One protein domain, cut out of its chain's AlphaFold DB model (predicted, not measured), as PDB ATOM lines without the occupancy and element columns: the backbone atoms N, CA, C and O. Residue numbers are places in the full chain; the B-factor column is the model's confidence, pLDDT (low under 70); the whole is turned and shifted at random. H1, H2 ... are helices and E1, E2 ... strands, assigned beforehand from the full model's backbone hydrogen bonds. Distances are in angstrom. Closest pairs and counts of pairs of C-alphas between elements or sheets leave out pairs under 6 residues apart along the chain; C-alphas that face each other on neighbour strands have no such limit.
ATOM      1  N   ASP A   7      56.853 133.988 115.224       83.81
ATOM      2  CA  ASP A   7      56.774 133.325 113.916       83.81
ATOM      3  C   ASP A   7      56.886 134.318 112.752       83.81
ATOM      4  O   ASP A   7      57.503 134.034 111.725       83.81
ATOM      5  N   GLU A   8      56.330 135.519 112.917       88.88
ATOM      6  CA  GLU A   8      56.474 136.587 111.934       88.88
ATOM      7  C   GLU A   8      57.914 137.101 111.878       88.88
ATOM      8  O   GLU A   8      58.442 137.294 110.785       88.88
ATOM      9  N   PHE A   9      58.550 137.292 113.032       88.75
ATOM     10  CA  PHE A   9      59.938 137.731 113.124       88.75
ATOM     11  C   PHE A   9      60.893 136.719 112.481       88.75
ATOM     12  O   PHE A   9      61.699 137.099 111.639       88.75
ATOM     13  N   VAL A  10      60.750 135.428 112.799       91.19
ATOM     14  CA  VAL A  10      61.552 134.345 112.201       91.19
ATOM     15  C   VAL A  10      61.377 134.315 110.685       91.19
ATOM     16  O   VAL A  10      62.360 134.294 109.952       91.19
ATOM     17  N   ARG A  11      60.135 134.395 110.194       90.94
ATOM     18  CA  ARG A  11      59.854 134.434 108.753       90.94
ATOM     19  C   ARG A  11      60.495 135.645 108.068       90.94
ATOM     20  O   ARG A  11      60.961 135.522 106.939       90.94
ATOM     21  N   ARG A  12      60.504 136.809 108.725       92.12
ATOM     22  CA  ARG A  12      61.165 138.019 108.215       92.12
ATOM     23  C   ARG A  12      62.690 137.849 108.183       92.12
ATOM     24  O   ARG A  12      63.290 138.210 107.178       92.12
ATOM     25  N   LEU A  13      63.295 137.241 109.209       92.50
ATOM     26  CA  LEU A  13      64.730 136.915 109.222       92.50
ATOM     27  C   LEU A  13      65.122 135.937 108.107       92.50
ATOM     28  O   LEU A  13      66.109 136.170 107.417       92.50
ATOM     29  N   ASP A  14      64.333 134.879 107.891       89.25
ATOM     30  CA  ASP A  14      64.553 133.907 106.806       89.25
ATOM     31  C   ASP A  14      64.500 134.565 105.410       89.25
ATOM     32  O   ASP A  14      65.101 134.061 104.456       89.25
ATOM     33  N   GLY A  15      63.783 135.687 105.285       88.31
ATOM     34  CA  GLY A  15      63.668 136.469 104.056       88.31
ATOM     35  C   GLY A  15      64.863 137.382 103.759       88.31
ATOM     36  O   GLY A  15      64.978 137.845 102.624       88.31
ATOM     37  N   LEU A  16      65.749 137.637 104.728       91.62
ATOM     38  CA  LEU A  16      66.942 138.461 104.520       91.62
ATOM     39  C   LEU A  16      68.031 137.670 103.786       91.62
ATOM     40  O   LEU A  16      68.270 136.489 104.064       91.62
ATOM     41  N   ASP A  17      68.714 138.317 102.845       91.94
ATOM     42  CA  ASP A  17      69.964 137.790 102.290       91.94
ATOM     43  C   ASP A  17      71.078 137.755 103.366       91.94
ATOM     44  O   ASP A  17      70.931 138.392 104.412       91.94
ATOM     45  N   PRO A  18      72.156 136.967 103.173       91.25
ATOM     46  CA  PRO A  18      73.192 136.790 104.193       91.25
ATOM     47  C   PRO A  18      73.848 138.094 104.664       91.25
ATOM     48  O   PRO A  18      73.932 138.311 105.869       91.25
ATOM     49  N   ASP A  19      74.226 138.988 103.744       92.25
ATOM     50  CA  ASP A  19      74.856 140.270 104.092       92.25
ATOM     51  C   ASP A  19      73.906 141.130 104.939       92.25
ATOM     52  O   ASP A  19      74.278 141.696 105.971       92.25
ATOM     53  N   ARG A  20      72.638 141.197 104.531       93.62
ATOM     54  CA  ARG A  20      71.614 141.995 105.203       93.62
ATOM     55  C   ARG A  20      71.199 141.405 106.545       93.62
ATOM     56  O   ARG A  20      70.873 142.160 107.459       93.62
ATOM     57  N   LEU A  21      71.232 140.081 106.685       93.69
ATOM     58  CA  LEU A  21      71.049 139.397 107.961       93.69
ATOM     59  C   LEU A  21      72.186 139.744 108.930       93.69
ATOM     60  O   LEU A  21      71.911 140.127 110.066       93.69
ATOM     61  N   THR A  22      73.440 139.655 108.485       94.56
ATOM     62  CA  THR A  22      74.611 140.006 109.302       94.56
ATOM     63  C   THR A  22      74.563 141.464 109.730       94.56
ATOM     64  O   THR A  22      74.720 141.757 110.916       94.56
ATOM     65  N   GLN A  23      74.239 142.373 108.807       94.88
ATOM     66  CA  GLN A  23      74.088 143.788 109.129       94.88
ATOM     67  C   GLN A  23      72.929 144.035 110.110       94.88
ATOM     68  O   GLN A  23      73.100 144.783 111.069       94.88
ATOM     69  N   PHE A  24      71.777 143.376 109.940       93.94
ATOM     70  CA  PHE A  24      70.667 143.480 110.892       93.94
ATOM     71  C   PHE A  24      71.083 143.052 112.305       93.94
ATOM     72  O   PHE A  24      70.770 143.734 113.282       93.94
ATOM     73  N   VAL A  25      71.801 141.931 112.431       92.88
ATOM     74  CA  VAL A  25      72.286 141.445 113.730       92.88
ATOM     75  C   VAL A  25      73.317 142.415 114.312       92.88
ATOM     76  O   VAL A  25      73.229 142.746 115.496       92.88
ATOM     77  N   ALA A  26      74.242 142.933 113.504       90.69
ATOM     78  CA  ALA A  26      75.212 143.933 113.942       90.69
ATOM     79  C   ALA A  26      74.529 145.222 114.433       90.69
ATOM     80  O   ALA A  26      74.878 145.737 115.496       90.69
ATOM     81  N   ASP A  27      73.516 145.712 113.724       91.19
ATOM     82  CA  ASP A  27      72.758 146.903 114.111       91.19
ATOM     83  C   ASP A  27      71.901 146.659 115.362       91.19
ATOM     84  O   ASP A  27      71.751 147.547 116.203       91.19
ATOM     85  N   LEU A  28      71.387 145.439 115.543       85.88
ATOM     86  CA  LEU A  28      70.696 145.029 116.764       85.88
ATOM     87  C   LEU A  28      71.643 145.046 117.976       85.88
ATOM     88  O   LEU A  28      71.254 145.500 119.052       85.88
ATOM     89  N   TYR A  29      72.889 144.594 117.814       82.81
ATOM     90  CA  TYR A  29      73.922 144.715 118.848       82.81
ATOM     91  C   TYR A  29      74.319 146.180 119.077       82.81
ATOM     92  O   TYR A  29      74.442 146.606 120.226       82.81
ATOM     93  N   ALA A  30      74.441 146.984 118.020       82.25
ATOM     94  CA  ALA A  30      74.734 148.411 118.141       82.25
ATOM     95  C   ALA A  30      73.636 149.172 118.897       82.25
ATOM     96  O   ALA A  30      73.927 149.993 119.767       82.25
ATOM     97  N   ALA A  31      72.365 148.844 118.649       75.56
ATOM     98  CA  ALA A  31      71.225 149.407 119.370       75.56
ATOM     99  C   ALA A  31      71.233 149.063 120.873       75.56
ATOM    100  O   ALA A  31      70.675 149.811 121.676       75.56
ATOM    101  N   ARG A  32      71.919 147.982 121.268       73.75
ATOM    102  CA  ARG A  32      72.190 147.611 122.670       73.75
ATOM    103  C   ARG A  32      73.412 148.329 123.266       73.75
ATOM    104  O   ARG A  32      73.798 148.027 124.390       73.75
ATOM    105  N   GLY A  33      74.040 149.240 122.522       66.50
ATOM    106  CA  GLY A  33      75.191 150.030 122.967       66.50
ATOM    107  C   GLY A  33      76.563 149.436 122.633       66.50
ATOM    108  O   GLY A  33      77.570 149.974 123.086       66.50
ATOM    109  N   PHE A  34      76.636 148.359 121.846       73.94
ATOM    110  CA  PHE A  34      77.915 147.795 121.407       73.94
ATOM    111  C   PHE A  34      78.498 148.636 120.268       73.94
ATOM    112  O   PHE A  34      77.769 149.143 119.416       73.94
ATOM    113  N   LYS A  35      79.827 148.732 120.185       79.62
ATOM    114  CA  LYS A  35      80.469 149.167 118.935       79.62
ATOM    115  C   LYS A  35      80.591 147.955 118.025       79.62
ATOM    116  O   LYS A  35      81.233 146.980 118.409       79.62
ATOM    117  N   THR A  36      79.995 148.013 116.843       84.94
ATOM    118  CA  THR A  36      80.044 146.917 115.873       84.94
ATOM    119  C   THR A  36      80.837 147.309 114.634       84.94
ATOM    120  O   THR A  36      80.857 148.472 114.231       84.94
ATOM    121  N   ALA A  37      81.541 146.342 114.052       90.00
ATOM    122  CA  ALA A  37      82.244 146.497 112.785       90.00
ATOM    123  C   ALA A  37      82.084 145.211 111.974       90.00
ATOM    124  O   ALA A  37      82.614 144.172 112.366       90.00
ATOM    125  N   VAL A  38      81.335 145.275 110.874       90.62
ATOM    126  CA  VAL A  38      81.175 144.143 109.952       90.62
ATOM    127  C   VAL A  38      82.509 143.888 109.262       90.62
ATOM    128  O   VAL A  38      83.113 144.815 108.720       90.62
ATOM    129  N   THR A  39      82.991 142.651 109.347       86.88
ATOM    130  CA  THR A  39      84.280 142.244 108.779       86.88
ATOM    131  C   THR A  39      84.090 141.500 107.470       86.88
ATOM    132  O   THR A  39      84.832 141.764 106.531       86.88
ATOM    133  N   ASP A  40      83.068 140.644 107.396       86.00
ATOM    134  CA  ASP A  40      82.733 139.815 106.236       86.00
ATOM    135  C   ASP A  40      81.209 139.613 106.132       86.00
ATOM    136  O   ASP A  40      80.450 140.027 107.011       86.00
ATOM    137  N   THR A  41      80.752 138.949 105.065       86.44
ATOM    138  CA  THR A  41      79.330 138.650 104.792       86.44
ATOM    139  C   THR A  41      78.606 137.970 105.951       86.44
ATOM    140  O   THR A  41      77.422 138.216 106.164       86.44
ATOM    141  N   ASP A  42      79.289 137.110 106.697       90.69
ATOM    142  CA  ASP A  42      78.747 136.324 107.804       90.69
ATOM    143  C   ASP A  42      79.420 136.655 109.141       90.69
ATOM    144  O   ASP A  42      79.202 135.941 110.114       90.69
ATOM    145  N   CYS A  43      80.230 137.716 109.221       86.56
ATOM    146  CA  CYS A  43      81.006 138.016 110.421       86.56
ATOM    147  C   CYS A  43      81.032 139.504 110.766       86.56
ATOM    148  O   CYS A  43      81.182 140.382 109.913       86.56
ATOM    149  N   PHE A  44      80.978 139.793 112.063       89.31
ATOM    150  CA  PHE A  44      81.253 141.123 112.588       89.31
ATOM    151  C   PHE A  44      81.919 141.058 113.961       89.31
ATOM    152  O   PHE A  44      81.731 140.115 114.725       89.31
ATOM    153  N   ALA A  45      82.681 142.094 114.296       79.62
ATOM    154  CA  ALA A  45      83.209 142.294 115.638       79.62
ATOM    155  C   ALA A  45      82.213 143.105 116.475       79.62
ATOM    156  O   ALA A  45      81.753 144.160 116.030       79.62
ATOM    157  N   ALA A  46      81.917 142.654 117.692       80.75
ATOM    158  CA  ALA A  46      81.076 143.342 118.664       80.75
ATOM    159  C   ALA A  46      81.893 143.692 119.910       80.75
ATOM    160  O   ALA A  46      82.410 142.820 120.598       80.75
ATOM    161  N   ARG A  47      82.001 144.983 120.225       76.62
ATOM    162  CA  ARG A  47      82.731 145.472 121.400       76.62
ATOM    163  C   ARG A  47      81.750 146.008 122.435       76.62
ATOM    164  O   ARG A  47      81.241 147.119 122.247       76.62
ATOM    165  N   PRO A  48      81.478 145.265 123.520       61.03
ATOM    166  CA  PRO A  48      80.750 145.815 124.657       61.03
ATOM    167  C   PRO A  48      81.559 146.908 125.374       61.03
ATOM    168  O   PRO A  48      80.962 147.837 125.913       61.03
ATOM    169  N   ARG A  49      82.903 146.814 125.365       63.62
ATOM    170  CA  ARG A  49      83.851 147.817 125.895       63.62
ATOM    171  C   ARG A  49      85.155 147.846 125.077       63.62
ATOM    172  O   ARG A  49      85.154 148.390 123.972       63.62
ATOM    173  N   ASP A  50      86.224 147.255 125.617       53.09
ATOM    174  CA  ASP A  50      87.581 147.271 125.053       53.09
ATOM    175  C   ASP A  50      87.942 145.955 124.347       53.09
ATOM    176  O   ASP A  50      88.625 145.984 123.321       53.09
ATOM    177  N   ASP A  51      87.413 144.825 124.830       66.12
ATOM    178  CA  ASP A  51      87.543 143.522 124.177       66.12
ATOM    179  C   ASP A  51      86.468 143.349 123.094       66.12
ATOM    180  O   ASP A  51      85.339 143.839 123.222       66.12
ATOM    181  N   ALA A  52      86.848 142.701 121.993       70.94
ATOM    182  CA  ALA A  52      85.981 142.457 120.849       70.94
ATOM    183  C   ALA A  52      85.628 140.977 120.772       70.94
ATOM    184  O   ALA A  52      86.524 140.159 120.579       70.94
ATOM    185  N   ASP A  53      84.337 140.673 120.848       78.56
ATOM    186  CA  ASP A  53      83.823 139.354 120.505       78.56
ATOM    187  C   ASP A  53      83.666 139.277 118.984       78.56
ATOM    188  O   ASP A  53      83.110 140.183 118.349       78.56
ATOM    189  N   THR A  54      84.140 138.191 118.390       85.88
ATOM    190  CA  THR A  54      83.894 137.865 116.987       85.88
ATOM    191  C   THR A  54      82.572 137.120 116.887       85.88
ATOM    192  O   THR A  54      82.389 136.072 117.507       85.88
ATOM    193  N   VAL A  55      81.637 137.657 116.108       87.38
ATOM    194  CA  VAL A  55      80.293 137.103 115.945       87.38
ATOM    195  C   VAL A  55      80.127 136.604 114.519       87.38
ATOM    196  O   VAL A  55      80.174 137.393 113.578       87.38
ATOM    197  N   TRP A  56      79.887 135.304 114.375       93.50
ATOM    198  CA  TRP A  56      79.482 134.681 113.120       93.50
ATOM    199  C   TRP A  56      77.955 134.636 113.025       93.50
ATOM    200  O   TRP A  56      77.275 134.377 114.018       93.50
ATOM    201  N   VAL A  57      77.397 134.873 111.842       93.62
ATOM    202  CA  VAL A  57      75.959 134.953 111.586       93.62
ATOM    203  C   VAL A  57      75.594 134.061 110.409       93.62
ATOM    204  O   VAL A  57      76.050 134.251 109.288       93.62
ATOM    205  N   GLY A  58      74.692 133.117 110.649       91.44
ATOM    206  CA  GLY A  58      74.204 132.208 109.624       91.44
ATOM    207  C   GLY A  58      72.703 131.989 109.684       91.44
ATOM    208  O   GLY A  58      72.007 132.336 110.637       91.44
ATOM    209  N   ARG A  59      72.167 131.345 108.646       89.88
ATOM    210  CA  ARG A  59      70.766 130.887 108.659       89.88
ATOM    211  C   ARG A  59      70.570 129.636 109.504       89.88
ATOM    212  O   ARG A  59      69.479 129.373 109.999       89.88
ATOM    213  N   SER A  60      71.605 128.817 109.603       89.69
ATOM    214  CA  SER A  60      71.634 127.552 110.332       89.69
ATOM    215  C   SER A  60      72.992 127.417 111.011       89.69
ATOM    216  O   SER A  60      73.881 128.234 110.768       89.69
ATOM    217  N   LEU A  61      73.131 126.414 111.878       88.56
ATOM    218  CA  LEU A  61      74.416 126.109 112.504       88.56
ATOM    219  C   LEU A  61      75.470 125.823 111.423       88.56
ATOM    220  O   LEU A  61      75.116 125.263 110.382       88.56
ATOM    221  N   PRO A  62      76.734 126.207 111.647       88.88
ATOM    222  CA  PRO A  62      77.785 125.955 110.679       88.88
ATOM    223  C   PRO A  62      78.108 124.455 110.618       88.88
ATOM    224  O   PRO A  62      78.171 123.776 111.644       88.88
ATOM    225  N   ASP A  63      78.335 123.941 109.407       85.50
ATOM    226  CA  ASP A  63      78.698 122.532 109.183       85.50
ATOM    227  C   ASP A  63      80.156 122.223 109.582       85.50
ATOM    228  O   ASP A  63      80.544 121.062 109.721       85.50
ATOM    229  N   ALA A  64      80.971 123.265 109.765       84.88
ATOM    230  CA  ALA A  64      82.365 123.198 110.185       84.88
ATOM    231  C   ALA A  64      82.636 124.198 111.325       84.88
ATOM    232  O   ALA A  64      81.924 125.198 111.429       84.88
ATOM    233  N   PRO A  65      83.659 123.967 112.171       85.38
ATOM    234  CA  PRO A  65      84.044 124.926 113.202       85.38
ATOM    235  C   PRO A  65      84.354 126.298 112.599       85.38
ATOM    236  O   PRO A  65      85.086 126.395 111.611       85.38
ATOM    237  N   VAL A  66      83.812 127.346 113.212       86.69
ATOM    238  CA  VAL A  66      84.047 128.741 112.826       86.69
ATOM    239  C   VAL A  66      84.898 129.421 113.891       86.69
ATOM    240  O   VAL A  66      84.718 129.185 115.082       86.69
ATOM    241  N   ALA A  67      85.842 130.260 113.469       86.81
ATOM    242  CA  ALA A  67      86.670 131.039 114.382       86.81
ATOM    243  C   ALA A  67      85.885 132.262 114.888       86.81
ATOM    244  O   ALA A  67      86.121 133.384 114.446       86.81
ATOM    245  N   ALA A  68      84.916 132.022 115.770       84.81
ATOM    246  CA  ALA A  68      84.073 133.049 116.367       84.81
ATOM    247  C   ALA A  68      83.809 132.738 117.841       84.81
ATOM    248  O   ALA A  68      83.702 131.579 118.230       84.81
ATOM    249  N   ASP A  69      83.656 133.780 118.650       80.81
ATOM    250  CA  ASP A  69      83.284 133.663 120.063       80.81
ATOM    251  C   ASP A  69      81.776 133.381 120.215       80.81
ATOM    252  O   ASP A  69      81.320 132.796 121.205       80.81
ATOM    253  N   VAL A  70      80.992 133.786 119.204       83.56
ATOM    254  CA  VAL A  70      79.531 133.659 119.160       83.56
ATOM    255  C   VAL A  70      79.058 133.245 117.772       83.56
ATOM    256  O   VAL A  70      79.466 133.815 116.764       83.56
ATOM    257  N   VAL A  71      78.108 132.313 117.733       87.12
ATOM    258  CA  VAL A  71      77.390 131.872 116.535       87.12
ATOM    259  C   VAL A  71      75.927 132.286 116.637       87.12
ATOM    260  O   VAL A  71      75.171 131.790 117.468       87.12
ATOM    261  N   VAL A  72      75.504 133.198 115.773       89.62
ATOM    262  CA  VAL A  72      74.119 133.645 115.650       89.62
ATOM    263  C   VAL A  72      73.447 132.886 114.514       89.62
ATOM    264  O   VAL A  72      73.951 132.858 113.395       89.62
ATOM    265  N   VAL A  73      72.282 132.301 114.780       91.81
ATOM    266  CA  VAL A  73      71.489 131.584 113.781       91.81
ATOM    267  C   VAL A  73      70.094 132.183 113.630       91.81
ATOM    268  O   VAL A  73      69.349 132.341 114.596       91.81
ATOM    269  N   ALA A  74      69.711 132.484 112.388       90.12
ATOM    270  CA  ALA A  74      68.416 133.090 112.055       90.12
ATOM    271  C   ALA A  74      67.211 132.153 112.236       90.12
ATOM    272  O   ALA A  74      66.068 132.575 112.055       90.12
ATOM    273  N   ARG A  75      67.444 130.893 112.620       89.69
ATOM    274  CA  ARG A  75      66.405 129.896 112.893       89.69
ATOM    275  C   ARG A  75      66.402 129.464 114.354       89.69
ATOM    276  O   ARG A  75      67.454 129.463 114.988       89.69
ATOM    277  N   PRO A  76      65.239 129.080 114.903       83.44
ATOM    278  CA  PRO A  76      65.179 128.472 116.223       83.44
ATOM    279  C   PRO A  76      66.010 127.188 116.291       83.44
ATOM    280  O   PRO A  76      65.911 126.342 115.401       83.44
ATOM    281  N   THR A  77      66.775 127.020 117.364       82.12
ATOM    282  CA  THR A  77      67.517 125.785 117.654       82.12
ATOM    283  C   THR A  77      67.503 125.509 119.153       82.12
ATOM    284  O   THR A  77      67.358 126.428 119.957       82.12
ATOM    285  N   ASP A  78      67.633 124.239 119.524       77.81
ATOM    286  CA  ASP A  78      67.769 123.816 120.922       77.81
ATOM    287  C   ASP A  78      69.251 123.629 121.320       77.81
ATOM    288  O   ASP A  78      69.557 123.203 122.431       77.81
ATOM    289  N   VAL A  79      70.184 123.951 120.414       73.88
ATOM    290  CA  VAL A  79      71.630 123.961 120.675       73.88
ATOM    291  C   VAL A  79      72.018 125.304 121.286       73.88
ATOM    292  O   VAL A  79      71.914 126.333 120.626       73.88
ATOM    293  N   GLU A  80      72.482 125.288 122.535       69.44
ATOM    294  CA  GLU A  80      72.948 126.493 123.244       69.44
ATOM    295  C   GLU A  80      74.464 126.719 123.097       69.44
ATOM    296  O   GLU A  80      74.944 127.848 123.214       69.44
ATOM    297  N   THR A  81      75.223 125.655 122.825       73.62
ATOM    298  CA  THR A  81      76.686 125.679 122.715       73.62
ATOM    299  C   THR A  81      77.150 124.635 121.700       73.62
ATOM    300  O   THR A  81      76.617 123.524 121.662       73.62
ATOM    301  N   LEU A  82      78.135 124.986 120.873       76.94
ATOM    302  CA  LEU A  82      78.807 124.067 119.957       76.94
ATOM    303  C   LEU A  82      79.790 123.149 120.700       76.94
ATOM    304  O   LEU A  82      80.114 123.351 121.870       76.94
ATOM    305  N   ALA A  83      80.280 122.116 120.011       78.62
ATOM    306  CA  ALA A  83      81.177 121.114 120.597       78.62
ATOM    307  C   ALA A  83      82.521 121.691 121.088       78.62
ATOM    308  O   ALA A  83      83.143 121.123 121.982       78.62
ATOM    309  N   ASP A  84      82.956 122.811 120.515       78.38
ATOM    310  CA  ASP A  84      84.171 123.544 120.884       78.38
ATOM    311  C   ASP A  84      83.957 124.556 122.026       78.38
ATOM    312  O   ASP A  84      84.907 125.207 122.454       78.38
ATOM    313  N   GLY A  85      82.735 124.658 122.559       71.00
ATOM    314  CA  GLY A  85      82.381 125.609 123.613       71.00
ATOM    315  C   GLY A  85      81.859 126.952 123.100       71.00
ATOM    316  O   GLY A  85      81.510 127.800 123.922       71.00
ATOM    317  N   THR A  86      81.762 127.147 121.781       76.56
ATOM    318  CA  THR A  86      81.246 128.387 121.184       76.56
ATOM    319  C   THR A  86      79.759 128.565 121.468       76.56
ATOM    320  O   THR A  86      78.957 127.637 121.342       76.56
ATOM    321  N   ASN A  87      79.370 129.781 121.833       75.06
ATOM    322  CA  ASN A  87      78.013 130.120 122.242       75.06
ATOM    323  C   ASN A  87      77.064 130.274 121.052       75.06
ATOM    324  O   ASN A  87      77.418 130.915 120.067       75.06
ATOM    325  N   VAL A  88      75.837 129.749 121.161       75.88
ATOM    326  CA  VAL A  88      74.823 129.849 120.100       75.88
ATOM    327  C   VAL A  88      73.683 130.791 120.498       75.88
ATOM    328  O   VAL A  88      73.079 130.674 121.567       75.88
ATOM    329  N   VAL A  89      73.354 131.724 119.605       81.06
ATOM    330  CA  VAL A  89      72.238 132.670 119.724       81.06
ATOM    331  C   VAL A  89      71.248 132.410 118.597       81.06
ATOM    332  O   VAL A  89      71.529 132.683 117.437       81.06
ATOM    333  N   ASP A  90      70.068 131.905 118.931       82.94
ATOM    334  CA  ASP A  90      69.050 131.545 117.946       82.94
ATOM    335  C   ASP A  90      68.046 132.675 117.652       82.94
ATOM    336  O   ASP A  90      68.021 133.728 118.299       82.94
ATOM    337  N   ALA A  91      67.139 132.428 116.707       85.00
ATOM    338  CA  ALA A  91      66.096 133.384 116.342       85.00
ATOM    339  C   ALA A  91      65.168 133.762 117.510       85.00
ATOM    340  O   ALA A  91      64.680 134.891 117.576       85.00
ATOM    341  N   ARG A  92      64.928 132.841 118.457       78.00
ATOM    342  CA  ARG A  92      64.132 133.126 119.660       78.00
ATOM    343  C   ARG A  92      64.877 134.111 120.560       78.00
ATOM    344  O   ARG A  92      64.251 134.991 121.150       78.00
ATOM    345  N   ALA A  93      66.193 133.970 120.689       72.19
ATOM    346  CA  ALA A  93      67.038 134.903 121.421       72.19
ATOM    347  C   ALA A  93      67.101 136.269 120.730       72.19
ATOM    348  O   ALA A  93      66.883 137.272 121.408       72.19
ATOM    349  N   LEU A  94      67.280 136.320 119.406       82.44
ATOM    350  CA  LEU A  94      67.227 137.569 118.635       82.44
ATOM    351  C   LEU A  94      65.875 138.275 118.778       82.44
ATOM    352  O   LEU A  94      65.831 139.485 118.986       82.44
ATOM    353  N   HIS A  95      64.768 137.528 118.750       80.31
ATOM    354  CA  HIS A  95      63.436 138.086 118.983       80.31
ATOM    355  C   HIS A  95      63.305 138.658 120.392       80.31
ATOM    356  O   HIS A  95      62.811 139.765 120.557       80.31
ATOM    357  N   ARG A  96      63.805 137.964 121.422       64.88
ATOM    358  CA  ARG A  96      63.829 138.502 122.794       64.88
ATOM    359  C   ARG A  96      64.716 139.742 122.917       64.88
ATOM    360  O   ARG A  96      64.343 140.661 123.637       64.88
ATOM    361  N   MET A  97      65.857 139.780 122.229       72.62
ATOM    362  CA  MET A  97      66.717 140.967 122.177       72.62
ATOM    363  C   MET A  97      65.963 142.137 121.550       72.62
ATOM    364  O   MET A  97      65.867 143.197 122.160       72.62
ATOM    365  N   ALA A  98      65.344 141.912 120.393       72.44
ATOM    366  CA  ALA A  98      64.473 142.883 119.757       72.44
ATOM    367  C   ALA A  98      63.369 143.343 120.714       72.44
ATOM    368  O   ALA A  98      63.189 144.543 120.860       72.44
ATOM    369  N   LEU A  99      62.700 142.411 121.412       62.34
ATOM    370  CA  LEU A  99      61.563 142.655 122.304       62.34
ATOM    371  C   LEU A  99      61.900 143.341 123.636       62.34
ATOM    372  O   LEU A  99      61.021 144.009 124.185       62.34
ATOM    373  N   TYR A 100      63.106 143.184 124.169       57.12
ATOM    374  CA  TYR A 100      63.375 143.587 125.552       57.12
ATOM    375  C   TYR A 100      64.714 144.287 125.761       57.12
ATOM    376  O   TYR A 100      64.892 144.916 126.801       57.12
ATOM    377  N   ALA A 101      65.641 144.193 124.809       57.41
ATOM    378  CA  ALA A 101      66.988 144.738 124.956       57.41
ATOM    379  C   ALA A 101      67.201 146.067 124.214       57.41
ATOM    380  O   ALA A 101      68.255 146.670 124.385       57.41
ATOM    381  N   ILE A 102      66.232 146.540 123.418       59.84
ATOM    382  CA  ILE A 102      66.318 147.815 122.684       59.84
ATOM    383  C   ILE A 102      65.011 148.622 122.780       59.84
ATOM    384  O   ILE A 102      63.932 148.052 122.994       59.84
ATOM    385  N   ALA A 103      65.110 149.948 122.622       61.03
ATOM    386  CA  ALA A 103      63.967 150.866 122.700       61.03
ATOM    387  C   ALA A 103      62.953 150.649 121.559       61.03
ATOM    388  O   ALA A 103      63.305 150.130 120.497       61.03
ATOM    389  N   ASP A 104      61.695 151.047 121.771       62.62
ATOM    390  CA  ASP A 104      60.613 150.877 120.789       62.62
ATOM    391  C   ASP A 104      60.894 151.628 119.486       62.62
ATOM    392  O   ASP A 104      60.710 151.072 118.404       62.62
ATOM    393  N   GLU A 105      61.411 152.850 119.571       72.06
ATOM    394  CA  GLU A 105      61.743 153.677 118.411       72.06
ATOM    395  C   GLU A 105      62.925 153.095 117.637       72.06
ATOM    396  O   GLU A 105      62.920 153.093 116.407       72.06
ATOM    397  N   GLN A 106      63.923 152.561 118.349       74.44
ATOM    398  CA  GLN A 106      65.084 151.911 117.739       74.44
ATOM    399  C   GLN A 106      64.669 150.633 117.014       74.44
ATOM    400  O   GLN A 106      65.071 150.417 115.873       74.44
ATOM    401  N   PHE A 107      63.826 149.805 117.637       78.94
ATOM    402  CA  PHE A 107      63.310 148.610 116.981       78.94
ATOM    403  C   PHE A 107      62.410 148.946 115.792       78.94
ATOM    404  O   PHE A 107      62.484 148.267 114.770       78.94
ATOM    405  N   ALA A 108      61.573 149.980 115.899       77.56
ATOM    406  CA  ALA A 108      60.737 150.436 114.794       77.56
ATOM    407  C   ALA A 108      61.587 150.926 113.612       77.56
ATOM    408  O   ALA A 108      61.294 150.566 112.475       77.56
ATOM    409  N   ALA A 109      62.665 151.672 113.877       82.44
ATOM    410  CA  ALA A 109      63.614 152.101 112.852       82.44
ATOM    411  C   ALA A 109      64.305 150.902 112.181       82.44
ATOM    412  O   ALA A 109      64.255 150.776 110.962       82.44
ATOM    413  N   LEU A 110      64.851 149.964 112.965       88.56
ATOM    414  CA  LEU A 110      65.467 148.746 112.423       88.56
ATOM    415  C   LEU A 110      64.462 147.900 111.631       88.56
ATOM    416  O   LEU A 110      64.774 147.382 110.565       88.56
ATOM    417  N   SER A 111      63.231 147.768 112.119       87.12
ATOM    418  CA  SER A 111      62.194 147.009 111.415       87.12
ATOM    419  C   SER A 111      61.830 147.652 110.080       87.12
ATOM    420  O   SER A 111      61.693 146.939 109.085       87.12
ATOM    421  N   ALA A 112      61.735 148.982 110.033       86.38
ATOM    422  CA  ALA A 112      61.471 149.710 108.800       86.38
ATOM    423  C   ALA A 112      62.612 149.540 107.777       86.38
ATOM    424  O   ALA A 112      62.351 149.263 106.604       86.38
ATOM    425  N   ASP A 113      63.863 149.638 108.237       87.88
ATOM    426  CA  ASP A 113      65.062 149.563 107.394       87.88
ATOM    427  C   ASP A 113      65.292 148.146 106.821       87.88
ATOM    428  O   ASP A 113      65.669 147.971 105.653       87.88
ATOM    429  N   TYR A 114      65.044 147.108 107.627       89.69
ATOM    430  CA  TYR A 114      65.362 145.724 107.263       89.69
ATOM    431  C   TYR A 114      64.170 144.912 106.763       89.69
ATOM    432  O   TYR A 114      64.347 144.095 105.862       89.69
ATOM    433  N   PHE A 115      62.966 145.117 107.299       87.81
ATOM    434  CA  PHE A 115      61.820 144.251 107.002       87.81
ATOM    435  C   PHE A 115      60.762 144.888 106.107       87.81
ATOM    436  O   PHE A 115      60.121 144.170 105.344       87.81
ATOM    437  N   ASP A 116      60.575 146.205 106.180       80.81
ATOM    438  CA  ASP A 116      59.484 146.877 105.461       80.81
ATOM    439  C   ASP A 116      59.932 147.489 104.123       80.81
ATOM    440  O   ASP A 116      59.148 148.136 103.428       80.81
ATOM    441  N   GLY A 117      61.179 147.233 103.716       57.19
ATOM    442  CA  GLY A 117      61.624 147.453 102.343       57.19
ATOM    443  C   GLY A 117      61.651 148.916 101.905       57.19
ATOM    444  O   GLY A 117      61.640 149.177 100.700       57.19
TER     445      GLY A 117
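What this domain is: This is residues 7 to 117 of the 367 residues of an uncharacterized protein of Halobacteriales archaeon QS_4_69_31 (UniProt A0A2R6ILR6). A twisted sheet of five strands has one long helix, H2, packed along one face, and H4 packs on the far side of H2, which lies between H4 and the sheet. H1 and H3 pack on each other at Val 10 and Ala 91, near the last residue of E4. The printed part has 111 residues, with helices and strands mixed, in the order H1 H2 E1 E2 E3 E4 E5 H3 H4. The sheet runs E1 E2 E3 E4 E5 and is mixed. The whole is compact, with a radius of gyration of the C-alphas of 13.1 A and spans of 37 by 33 by 24 A.

How they stand to each other: Begin at H1, residues 7 to 14, which is close to but not clearly touching H2, residues 18 to 31; their closest C-alphas, Leu 13 and Leu 21, are 6.9 A apart. Next come E1, residues 35 to 40, E2, residues 43 to 47, and E3, residues 53 to 58, a meander, each strand the antiparallel neighbour of the one before. Look for N 37 and O 45 at 3.0 A in the hairpin E1 and E2, and N 44 and O 55 at 2.9 A in the hairpin E2 and E3. E4, residues 70 to 73, is parallel to E3, with N 56 and O 70 at 2.8 A. E5, residues 87 to 89, is parallel to E4, with N 71 and O 87 at 2.8 A. The sheet is only just strongly twisted, its C-alphas up to 4.3 A off the best plane. H2 is on it at a height of 7.6 A, over E2 and E3, and runs along the strands, at 4 degrees to E2 on the local plane: two layers, helix on one face of a sheet. H3, residues 91 to 100, only grazes the sheet with residues 91 to 94, and touches H1, closest at the C-alphas of Val 10 and Ala 91, 6.2 A. H4, residues 104 to 114, touches H2, closest at the C-alphas of Phe 24 and Tyr 114, 6.8 A, at a shallow tilt of 15 degrees, opposite ways. In H1, H2, H3 and H4 every O i to N i+4 pair is within hydrogen-bond range.

Where its parts are: Find C-alpha 7 at (56.774, 133.325, 113.916), where H1 begins its 10.6 A. H2 starts at C-alpha 18, (73.192, 136.790, 104.193), and covers 19.8 A. E1 covers 15.9 A, E2 13.4 A, E3 16.2 A, E4 9.9 A and E5 6.8 A. H3 covers 14.0 A, and H4 covers 15.2 A to C-alpha 114 at (65.362, 145.724, 107.263).

The domain as a whole: The C-alphas farthest apart, those of Ala 83 and Glu 105, are 38.0 A apart. The printed part has no cut. E3 to E4 and E4 to E5 are long links, of 11 and 13 residues. The mean pLDDT of the printed part is 81.7; 14 residues are under 70, among them 48 to 51 and 99 to 104.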